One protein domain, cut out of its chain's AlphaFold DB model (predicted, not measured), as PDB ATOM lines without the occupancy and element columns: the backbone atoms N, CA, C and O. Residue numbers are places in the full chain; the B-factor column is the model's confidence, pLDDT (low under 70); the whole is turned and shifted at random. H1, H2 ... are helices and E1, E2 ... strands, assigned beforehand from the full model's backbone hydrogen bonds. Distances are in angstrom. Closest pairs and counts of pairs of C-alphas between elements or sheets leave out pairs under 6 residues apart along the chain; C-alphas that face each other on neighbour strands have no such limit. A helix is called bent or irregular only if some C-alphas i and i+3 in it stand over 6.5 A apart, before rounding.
ATOM      1  N   GLN A   6     -39.278  -3.018 -33.718       86.31
ATOM      2  CA  GLN A   6     -37.843  -2.821 -33.509       86.31
ATOM      3  C   GLN A   6     -37.130  -4.139 -33.161       86.31
ATOM      4  O   GLN A   6     -36.027  -4.407 -33.640       86.31
ATOM      5  N   LYS A   7     -37.769  -5.021 -32.378       85.19
ATOM      6  CA  LYS A   7     -37.215  -6.346 -32.050       85.19
ATOM      7  C   LYS A   7     -37.248  -7.298 -33.247       85.19
ATOM      8  O   LYS A   7     -36.337  -8.118 -33.374       85.19
ATOM      9  N   ARG A   8     -38.264  -7.217 -34.116       85.00
ATOM     10  CA  ARG A   8     -38.313  -8.010 -35.359       85.00
ATOM     11  C   ARG A   8     -37.247  -7.545 -36.340       85.00
ATOM     12  O   ARG A   8     -36.484  -8.378 -36.820       85.00
ATOM     13  N   LEU A   9     -37.136  -6.234 -36.544       90.19
ATOM     14  CA  LEU A   9     -36.128  -5.637 -37.411       90.19
ATOM     15  C   LEU A   9     -34.713  -5.990 -36.941       90.19
ATOM     16  O   LEU A   9     -33.908  -6.477 -37.728       90.19
ATOM     17  N   GLY A  10     -34.424  -5.869 -35.642       90.31
ATOM     18  CA  GLY A  10     -33.114  -6.238 -35.099       90.31
ATOM     19  C   GLY A  10     -32.758  -7.718 -35.298       90.31
ATOM     20  O   GLY A  10     -31.601  -8.052 -35.549       90.31
ATOM     21  N   ARG A  11     -33.740  -8.629 -35.225       83.56
ATOM     22  CA  ARG A  11     -33.523 -10.056 -35.531       83.56
ATOM     23  C   ARG A  11     -33.293 -10.288 -37.021       83.56
ATOM     24  O   ARG A  11     -32.383 -11.037 -37.362       83.56
ATOM     25  N   PHE A  12     -34.077  -9.631 -37.871       85.94
ATOM     26  CA  PHE A  12     -33.927  -9.699 -39.321       85.94
ATOM     27  C   PHE A  12     -32.534  -9.232 -39.755       85.94
ATOM     28  O   PHE A  12     -31.828  -9.985 -40.413       85.94
ATOM     29  N   VAL A  13     -32.088  -8.056 -39.300       88.50
ATOM     30  CA  VAL A  13     -30.774  -7.497 -39.656       88.50
ATOM     31  C   VAL A  13     -29.634  -8.409 -39.204       88.50
ATOM     32  O   VAL A  13     -28.713  -8.664 -39.973       88.50
ATOM     33  N   ARG A  14     -29.691  -8.957 -37.981       85.75
ATOM     34  CA  ARG A  14     -28.674  -9.916 -37.515       85.75
ATOM     35  C   ARG A  14     -28.645 -11.186 -38.360       85.75
ATOM     36  O   ARG A  14     -27.563 -11.681 -38.655       85.75
ATOM     37  N   ARG A  15     -29.814 -11.703 -38.752       80.31
ATOM     38  CA  ARG A  15     -29.896 -12.876 -39.628       80.31
ATOM     39  C   ARG A  15     -29.352 -12.557 -41.018       80.31
ATOM     40  O   ARG A  15     -28.568 -13.349 -41.518       80.31
ATOM     41  N   ALA A  16     -29.701 -11.405 -41.589       79.31
ATOM     42  CA  ALA A  16     -29.210 -10.960 -42.889       79.31
ATOM     43  C   ALA A  16     -27.680 -10.826 -42.902       79.31
ATOM     44  O   ALA A  16     -27.039 -11.421 -43.756       79.31
ATOM     45  N   ARG A  17     -27.091 -10.163 -41.896       83.12
ATOM     46  CA  ARG A  17     -25.627 -10.047 -41.758       83.12
ATOM     47  C   ARG A  17     -24.938 -11.398 -41.596       83.12
ATOM     48  O   ARG A  17     -23.862 -11.609 -42.136       83.12
ATOM     49  N   ARG A  18     -25.551 -12.325 -40.851       77.81
ATOM     50  CA  ARG A  18     -25.008 -13.678 -40.707       77.81
ATOM     51  C   ARG A  18     -25.062 -14.449 -42.030       77.81
ATOM     52  O   ARG A  18     -24.077 -15.072 -42.392       77.81
ATOM     53  N   ILE A  19     -26.184 -14.377 -42.747       74.31
ATOM     54  CA  ILE A  19     -26.337 -14.997 -44.073       74.31
ATOM     55  C   ILE A  19     -25.326 -14.414 -45.059       74.31
ATOM     56  O   ILE A  19     -24.744 -15.160 -45.831       74.31
ATOM     57  N   GLU A  20     -25.124 -13.100 -45.035       77.00
ATOM     58  CA  GLU A  20     -24.145 -12.413 -45.873       77.00
ATOM     59  C   GLU A  20     -22.721 -12.900 -45.583       77.00
ATOM     60  O   GLU A  20     -22.046 -13.355 -46.501       77.00
ATOM     61  N   ALA A  21     -22.301 -12.887 -44.313       73.19
ATOM     62  CA  ALA A  21     -20.972 -13.336 -43.896       73.19
ATOM     63  C   ALA A  21     -20.717 -14.828 -44.173       73.19
ATOM     64  O   ALA A  21     -19.581 -15.232 -44.388       73.19
ATOM     65  N   LEU A  22     -21.771 -15.648 -44.163       67.62
ATOM     66  CA  LEU A  22     -21.715 -17.088 -44.439       67.62
ATOM     67  C   LEU A  22     -22.181 -17.416 -45.863       67.62
ATOM     68  O   LEU A  22     -22.446 -18.572 -46.209       67.62
ATOM     69  N   SER A  23     -22.305 -16.399 -46.716       68.94
ATOM     70  CA  SER A  23     -22.661 -16.603 -48.104       68.94
ATOM     71  C   SER A  23     -21.447 -17.134 -48.842       68.94
ATOM     72  O   SER A  23     -20.551 -16.384 -49.219       68.94
ATOM     73  N   LEU A  24     -21.511 -18.413 -49.194       64.69
ATOM     74  CA  LEU A  24     -20.599 -19.049 -50.143       64.69
ATOM     75  C   LEU A  24     -20.457 -18.292 -51.478       64.69
ATOM     76  O   LEU A  24     -19.556 -18.594 -52.237       64.69
ATOM     77  N   VAL A  25     -21.337 -17.328 -51.817       65.19
ATOM     78  CA  VAL A  25     -21.189 -16.526 -53.054       65.19
ATOM     79  C   VAL A  25     -19.960 -15.618 -52.974       65.19
ATOM     80  O   VAL A  25     -19.382 -15.303 -54.011       65.19
ATOM     81  N   GLN A  26     -19.582 -15.174 -51.770       69.25
ATOM     82  CA  GLN A  26     -18.470 -14.238 -51.608       69.25
ATOM     83  C   GLN A  26     -17.117 -14.899 -51.884       69.25
ATOM     84  O   GLN A  26     -16.221 -14.236 -52.400       69.25
ATOM     85  N   ASP A  27     -16.998 -16.204 -51.627       74.50
ATOM     86  CA  ASP A  27     -15.775 -16.965 -51.853       74.50
ATOM     87  C   ASP A  27     -15.962 -17.991 -52.979       74.50
ATOM     88  O   ASP A  27     -16.360 -19.144 -52.788       74.50
ATOM     89  N   LYS A  28     -15.687 -17.532 -54.205       74.25
ATOM     90  CA  LYS A  28     -15.770 -18.367 -55.408       74.25
ATOM     91  C   LYS A  28     -14.751 -19.506 -55.409       74.25
ATOM     92  O   LYS A  28     -15.032 -20.531 -56.018       74.25
ATOM     93  N   GLN A  29     -13.604 -19.336 -54.749       75.12
ATOM     94  CA  GLN A  29     -12.564 -20.365 -54.700       75.12
ATOM     95  C   GLN A  29     -13.010 -21.528 -53.816       75.12
ATOM     96  O   GLN A  29     -12.895 -22.678 -54.227       75.12
ATOM     97  N   VAL A  30     -13.618 -21.238 -52.663       75.38
ATOM     98  CA  VAL A  30     -14.221 -22.269 -51.803       75.38
ATOM     99  C   VAL A  30     -15.353 -23.002 -52.527       75.38
ATOM    100  O   VAL A  30     -15.447 -24.223 -52.443       75.38
ATOM    101  N   LEU A  31     -16.196 -22.292 -53.286       73.31
ATOM    102  CA  LEU A  31     -17.212 -22.942 -54.125       73.31
ATOM    103  C   LEU A  31     -16.597 -23.877 -55.172       73.31
ATOM    104  O   LEU A  31     -17.099 -24.982 -55.347       73.31
ATOM    105  N   GLN A  32     -15.532 -23.449 -55.854       75.38
ATOM    106  CA  GLN A  32     -14.834 -24.284 -56.834       75.38
ATOM    107  C   GLN A  32     -14.222 -25.524 -56.182       75.38
ATOM    108  O   GLN A  32     -14.482 -26.622 -56.651       75.38
ATOM    109  N   GLN A  33     -13.536 -25.386 -55.046       73.88
ATOM    110  CA  GLN A  33     -12.990 -26.525 -54.293       73.88
ATOM    111  C   GLN A  33     -14.076 -27.520 -53.861       73.88
ATOM    112  O   GLN A  33     -13.891 -28.733 -53.935       73.88
ATOM    113  N   LEU A  34     -15.244 -27.025 -53.441       70.88
ATOM    114  CA  LEU A  34     -16.375 -27.883 -53.080       70.88
ATOM    115  C   LEU A  34     -16.973 -28.627 -54.282       70.88
ATOM    116  O   LEU A  34     -17.533 -29.704 -54.087       70.88
ATOM    117  N   LEU A  35     -16.858 -28.081 -55.498       70.19
ATOM    118  CA  LEU A  35     -17.283 -28.747 -56.732       70.19
ATOM    119  C   LEU A  35     -16.215 -29.682 -57.321       70.19
ATOM    120  O   LEU A  35     -16.580 -30.704 -57.895       70.19
ATOM    121  N   GLU A  36     -14.934 -29.328 -57.222       70.56
ATOM    122  CA  GLU A  36     -13.844 -29.982 -57.957       70.56
ATOM    123  C   GLU A  36     -13.201 -31.149 -57.183       70.56
ATOM    124  O   GLU A  36     -12.861 -32.154 -57.803       70.56
ATOM    125  N   ASP A  37     -13.099 -31.089 -55.848       60.88
ATOM    126  CA  ASP A  37     -12.176 -31.969 -55.097       60.88
ATOM    127  C   ASP A  37     -12.811 -33.096 -54.263       60.88
ATOM    128  O   ASP A  37     -12.118 -33.800 -53.523       60.88
ATOM    129  N   ASN A  38     -14.123 -33.308 -54.334       61.81
ATOM    130  CA  ASN A  38     -14.808 -33.870 -53.171       61.81
ATOM    131  C   ASN A  38     -15.482 -35.223 -53.323       61.81
ATOM    132  O   ASN A  38     -16.274 -35.582 -52.468       61.81
ATOM    133  N   ILE A  39     -15.166 -36.029 -54.332       72.69
ATOM    134  CA  ILE A  39     -15.642 -37.418 -54.353       72.69
ATOM    135  C   ILE A  39     -14.458 -38.349 -54.576       72.69
ATOM    136  O   ILE A  39     -13.980 -38.522 -55.694       72.69
ATOM    137  N   ARG A  40     -13.984 -38.966 -53.491       77.81
ATOM    138  CA  ARG A  40     -13.016 -40.064 -53.554       77.81
ATOM    139  C   ARG A  40     -13.778 -41.375 -53.634       77.81
ATOM    140  O   ARG A  40     -14.546 -41.689 -52.726       77.81
ATOM    141  N   ALA A  41     -13.568 -42.113 -54.717       81.06
ATOM    142  CA  ALA A  41     -14.091 -43.458 -54.889       81.06
ATOM    143  C   ALA A  41     -12.966 -44.470 -54.648       81.06
ATOM    144  O   ALA A  41     -11.937 -44.429 -55.318       81.06
ATOM    145  N   GLU A  42     -13.169 -45.369 -53.696       85.81
ATOM    146  CA  GLU A  42     -12.355 -46.568 -53.524       85.81
ATOM    147  C   GLU A  42     -13.074 -47.698 -54.268       85.81
ATOM    148  O   GLU A  42     -14.182 -48.086 -53.888       85.81
ATOM    149  N   ILE A  43     -12.473 -48.157 -55.371       86.75
ATOM    150  CA  ILE A  43     -12.999 -49.239 -56.211       86.75
ATOM    151  C   ILE A  43     -12.076 -50.450 -56.030       86.75
ATOM    152  O   ILE A  43     -10.992 -50.473 -56.617       86.75
ATOM    153  N   PRO A  44     -12.459 -51.418 -55.190       83.12
ATOM    154  CA  PRO A  44     -11.684 -52.637 -54.998       83.12
ATOM    155  C   PRO A  44     -11.771 -53.558 -56.231       83.12
ATOM    156  O   PRO A  44     -12.838 -53.732 -56.822       83.12
ATOM    157  N   GLU A  45     -10.641 -54.145 -56.642       88.50
ATOM    158  CA  GLU A  45     -10.559 -55.022 -57.829       88.50
ATOM    159  C   GLU A  45     -11.204 -56.399 -57.605       88.50
ATOM    160  O   GLU A  45     -11.588 -57.089 -58.548       88.50
ATOM    161  N   ASP A  46     -11.367 -56.781 -56.343       87.75
ATOM    162  CA  ASP A  46     -11.984 -58.012 -55.853       87.75
ATOM    163  C   ASP A  46     -13.522 -58.021 -55.969       87.75
ATOM    164  O   ASP A  46     -14.171 -58.996 -55.588       87.75
ATOM    165  N   GLY A  47     -14.112 -56.964 -56.539       78.50
ATOM    166  CA  GLY A  47     -15.551 -56.863 -56.790       78.50
ATOM    167  C   GLY A  47     -16.383 -56.606 -55.533       78.50
ATOM    168  O   GLY A  47     -17.602 -56.775 -55.564       78.50
ATOM    169  N   SER A  48     -15.733 -56.218 -54.434       85.06
ATOM    170  CA  SER A  48     -16.378 -55.782 -53.199       85.06
ATOM    171  C   SER A  48     -16.986 -54.373 -53.340       85.06
ATOM    172  O   SER A  48     -16.845 -53.704 -54.367       85.06
ATOM    173  N   ASP A  49     -17.753 -53.947 -52.333       88.00
ATOM    174  CA  ASP A  49     -18.560 -52.728 -52.410       88.00
ATOM    175  C   ASP A  49     -17.713 -51.464 -52.652       88.00
ATOM    176  O   ASP A  49     -16.706 -51.212 -51.988       88.00
ATOM    177  N   ILE A  50     -18.178 -50.620 -53.575       89.38
ATOM    178  CA  ILE A  50     -17.545 -49.333 -53.881       89.38
ATOM    179  C   ILE A  50     -17.831 -48.346 -52.748       89.38
ATOM    180  O   ILE A  50     -18.991 -48.066 -52.430       89.38
ATOM    181  N   THR A  51     -16.778 -47.748 -52.189       85.62
ATOM    182  CA  THR A  51     -16.913 -46.716 -51.152       85.62
ATOM    183  C   THR A  51     -16.698 -45.327 -51.743       85.62
ATOM    184  O   THR A  51     -15.649 -45.036 -52.313       85.62
ATOM    185  N   LEU A  52     -17.682 -44.442 -51.570       82.75
ATOM    186  CA  LEU A  52     -17.623 -43.036 -51.977       82.75
ATOM    187  C   LEU A  52     -17.518 -42.143 -50.739       82.75
ATOM    188  O   LEU A  52     -18.384 -42.176 -49.865       82.75
ATOM    189  N   ARG A  53     -16.464 -41.329 -50.666       81.56
ATOM    190  CA  ARG A  53     -16.236 -40.365 -49.582       81.56
ATOM    191  C   ARG A  53     -16.235 -38.950 -50.131       81.56
ATOM    192  O   ARG A  53     -15.525 -38.664 -51.092       81.56
ATOM    193  N   MET A  54     -16.976 -38.071 -49.463       76.69
ATOM    194  CA  MET A  54     -17.007 -36.646 -49.762       76.69
ATOM    195  C   MET A  54     -16.689 -35.826 -48.525       76.69
ATOM    196  O   MET A  54     -17.306 -36.041 -47.481       76.69
ATOM    197  N   ALA A  55     -15.729 -34.902 -48.631       75.25
ATOM    198  CA  ALA A  55     -15.487 -33.953 -47.557       75.25
ATOM    199  C   ALA A  55     -16.521 -32.827 -47.650       75.25
ATOM    200  O   ALA A  55     -16.810 -32.288 -48.718       75.25
ATOM    201  N   LEU A  56     -17.116 -32.502 -46.510       74.50
ATOM    202  CA  LEU A  56     -18.093 -31.432 -46.378       74.50
ATOM    203  C   LEU A  56     -17.460 -30.257 -45.623       74.50
ATOM    204  O   LEU A  56     -16.530 -30.473 -44.843       74.50
ATOM    205  N   PRO A  57     -17.954 -29.020 -45.823       76.19
ATOM    206  CA  PRO A  57     -17.530 -27.886 -45.014       76.19
ATOM    207  C   PRO A  57     -17.734 -28.175 -43.521       76.19
ATOM    208  O   PRO A  57     -18.794 -28.661 -43.130       76.19
ATOM    209  N   GLU A  58     -16.768 -27.807 -42.676       77.88
ATOM    210  CA  GLU A  58     -16.884 -27.972 -41.215       77.88
ATOM    211  C   GLU A  58     -18.007 -27.109 -40.610       77.88
ATOM    212  O   GLU A  58     -18.544 -27.413 -39.546       77.88
ATOM    213  N   ASN A  59     -18.374 -26.017 -41.287       80.88
ATOM    214  CA  ASN A  59     -19.415 -25.098 -40.845       80.88
ATOM    215  C   ASN A  59     -20.791 -25.494 -41.411       80.88
ATOM    216  O   ASN A  59     -21.037 -25.398 -42.614       80.88
ATOM    217  N   GLU A  60     -21.717 -25.857 -40.523       79.38
ATOM    218  CA  GLU A  60     -23.088 -26.262 -40.860       79.38
ATOM    219  C   GLU A  60     -23.857 -25.191 -41.654       79.38
ATOM    220  O   GLU A  60     -24.529 -25.507 -42.633       79.38
ATOM    221  N   GLU A  61     -23.726 -23.906 -41.307       73.62
ATOM    222  CA  GLU A  61     -24.443 -22.836 -42.020       73.62
ATOM    223  C   GLU A  61     -23.940 -22.680 -43.470       73.62
ATOM    224  O   GLU A  61     -24.709 -22.300 -44.357       73.62
ATOM    225  N   VAL A  62     -22.669 -23.005 -43.725       75.06
ATOM    226  CA  VAL A  62     -22.074 -23.019 -45.069       75.06
ATOM    227  C   VAL A  62     -22.641 -24.185 -45.882       75.06
ATOM    228  O   VAL A  62     -23.059 -23.989 -47.024       75.06
ATOM    229  N   PHE A  63     -22.734 -25.373 -45.282       79.81
ATOM    230  CA  PHE A  63     -23.351 -26.540 -45.915       79.81
ATOM    231  C   PHE A  63     -24.833 -26.305 -46.247       79.81
ATOM    232  O   PHE A  63     -25.249 -26.525 -47.384       79.81
ATOM    233  N   GLU A  64     -25.615 -25.768 -45.310       80.06
ATOM    234  CA  GLU A  64     -27.028 -25.427 -45.530       80.06
ATOM    235  C   GLU A  64     -27.205 -24.383 -46.645       80.06
ATOM    236  O   GLU A  64     -28.125 -24.463 -47.460       80.06
ATOM    237  N   SER A  65     -26.284 -23.418 -46.736       76.44
ATOM    238  CA  SER A  65     -26.251 -22.430 -47.820       76.44
ATOM    239  C   SER A  65     -25.989 -23.080 -49.185       76.44
ATOM    240  O   SER A  65     -26.641 -22.717 -50.167       76.44
ATOM    241  N   LEU A  66     -25.076 -24.057 -49.261       78.12
ATOM    242  CA  LEU A  66     -24.822 -24.837 -50.477       78.12
ATOM    243  C   LEU A  66     -26.046 -25.680 -50.855       78.12
ATOM    244  O   LEU A  66     -26.527 -25.600 -51.987       78.12
ATOM    245  N   ALA A  67     -26.590 -26.436 -49.898       81.44
ATOM    246  CA  ALA A  67     -27.751 -27.295 -50.095       81.44
ATOM    247  C   ALA A  67     -28.963 -26.497 -50.597       81.44
ATOM    248  O   ALA A  67     -29.606 -26.895 -51.569       81.44
ATOM    249  N   ALA A  68     -29.228 -25.326 -50.014       79.94
ATOM    250  CA  ALA A  68     -30.306 -24.440 -50.445       79.94
ATOM    251  C   ALA A  68     -30.150 -23.948 -51.896       79.94
ATOM    252  O   ALA A  68     -31.154 -23.700 -52.560       79.94
ATOM    253  N   ARG A  69     -28.918 -23.816 -52.410       76.81
ATOM    254  CA  ARG A  69     -28.652 -23.381 -53.796       76.81
ATOM    255  C   ARG A  69     -28.745 -24.506 -54.810       76.81
ATOM    256  O   ARG A  69     -29.175 -24.270 -55.933       76.81
ATOM    257  N   VAL A  70     -28.324 -25.709 -54.428       77.62
ATOM    258  CA  VAL A  70     -28.366 -26.885 -55.307       77.62
ATOM    259  C   VAL A  70     -29.782 -27.467 -55.364       77.62
ATOM    260  O   VAL A  70     -30.209 -27.971 -56.399       77.62
ATOM    261  N   ARG A  71     -30.558 -27.344 -54.282       79.75
ATOM    262  CA  ARG A  71     -31.919 -27.883 -54.164       79.75
ATOM    263  C   ARG A  71     -32.867 -27.492 -55.315       79.75
ATOM    264  O   ARG A  71     -33.496 -28.408 -55.839       79.75
ATOM    265  N   PRO A  72     -32.941 -26.234 -55.792       76.00
ATOM    266  CA  PRO A  72     -33.746 -25.881 -56.967       76.00
ATOM    267  C   PRO A  72     -33.379 -26.635 -58.252       76.00
ATOM    268  O   PRO A  72     -34.222 -26.788 -59.127       76.00
ATOM    269  N   LEU A  73     -32.132 -27.100 -58.379       77.00
ATOM    270  CA  LEU A  73     -31.670 -27.878 -59.533       77.00
ATOM    271  C   LEU A  73     -31.996 -29.371 -59.393       77.00
ATOM    272  O   LEU A  73     -32.120 -30.072 -60.394       77.00
ATOM    273  N   LEU A  74     -32.139 -29.862 -58.159       78.88
ATOM    274  CA  LEU A  74     -32.424 -31.270 -57.861       78.88
ATOM    275  C   LEU A  74     -33.921 -31.565 -57.754       78.88
ATOM    276  O   LEU A  74     -34.370 -32.662 -58.087       78.88
ATOM    277  N   VAL A  75     -34.706 -30.605 -57.267       79.94
ATOM    278  CA  VAL A  75     -36.126 -30.804 -56.986       79.94
ATOM    279  C   VAL A  75     -36.955 -30.195 -58.113       79.94
ATOM    280  O   VAL A  75     -36.962 -28.985 -58.305       79.94
TER     281      VAL A  75
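Overview. This is residues 6 to 75 of the 127 residues of an uncharacterized protein of Amycolatopsis vastitatis (UniProt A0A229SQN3). A two-stranded hairpin, E1 and E2, lies toward one end of a long, thin model, and helix H1 is an arm at the other end. H2 and H3 lie between them as two separate helices, with H3 running across the long axis. Residues 6 to 17 of H1, the hairpin's tip at residues 44 to 49, and residues 70 to 75 stick out. The printed part has 70 residues, in the order H1, H2, E1, E2, H3; the sheet E1 - E2 is antiparallel and the class is mostly helix. It is extended, with a radius of gyration of the C-alphas of 17.5 A, and a rod in outline, spanning 65 by 24 by 22 A.

Along the chain. E1 is residues 40 to 42, 6.5 A long, from C-alpha 40 at (-13.016, -40.064, -53.554). E2 is residues 51 to 53, 6.6 A. H2 is residues 28 to 36, 12.0 A. H3 is residues 60 to 74, 20.0 A, ending at C-alpha 74 at (-32.424, -31.270, -57.861); it is irregular, but only just, with C-alphas 69 and 72 6.50 A apart. H1 is residues 6 to 21, 22.4 A, from C-alpha 6 at (-37.843, -2.821, -33.509).

Arrangement. E1 and E2 form a hairpin, antiparallel at 162 degrees between their directions. C-alphas 41 and 52 face each other at 4.6 A. N 40 and O 53 are within hydrogen-bond range at 2.9 A, as are N 53 and O 40 at 2.8 A. H2 and H3 are apart, with no C-alphas within 8 A, and so are H1 and H2. H1 and H3 are near each other, with 5 pairs of C-alphas within 10 A. Every O i to N i+4 pair is within hydrogen-bond range in H1 and H2; in H3, 9 of 11 are.

Size, cuts and confidence. The C-alphas of Gln 6 and Asp 46, the two farthest apart, are 64.9 A apart. Without the stretches that stand free, the body has 46 residues and spans 40 by 18 by 17 A. The printed part has no cut. The link H2 to E1 is tight; the other links are short. The mean pLDDT of the printed part is 78.3, and residues 22 to 26 and 37 to 38 are under 70.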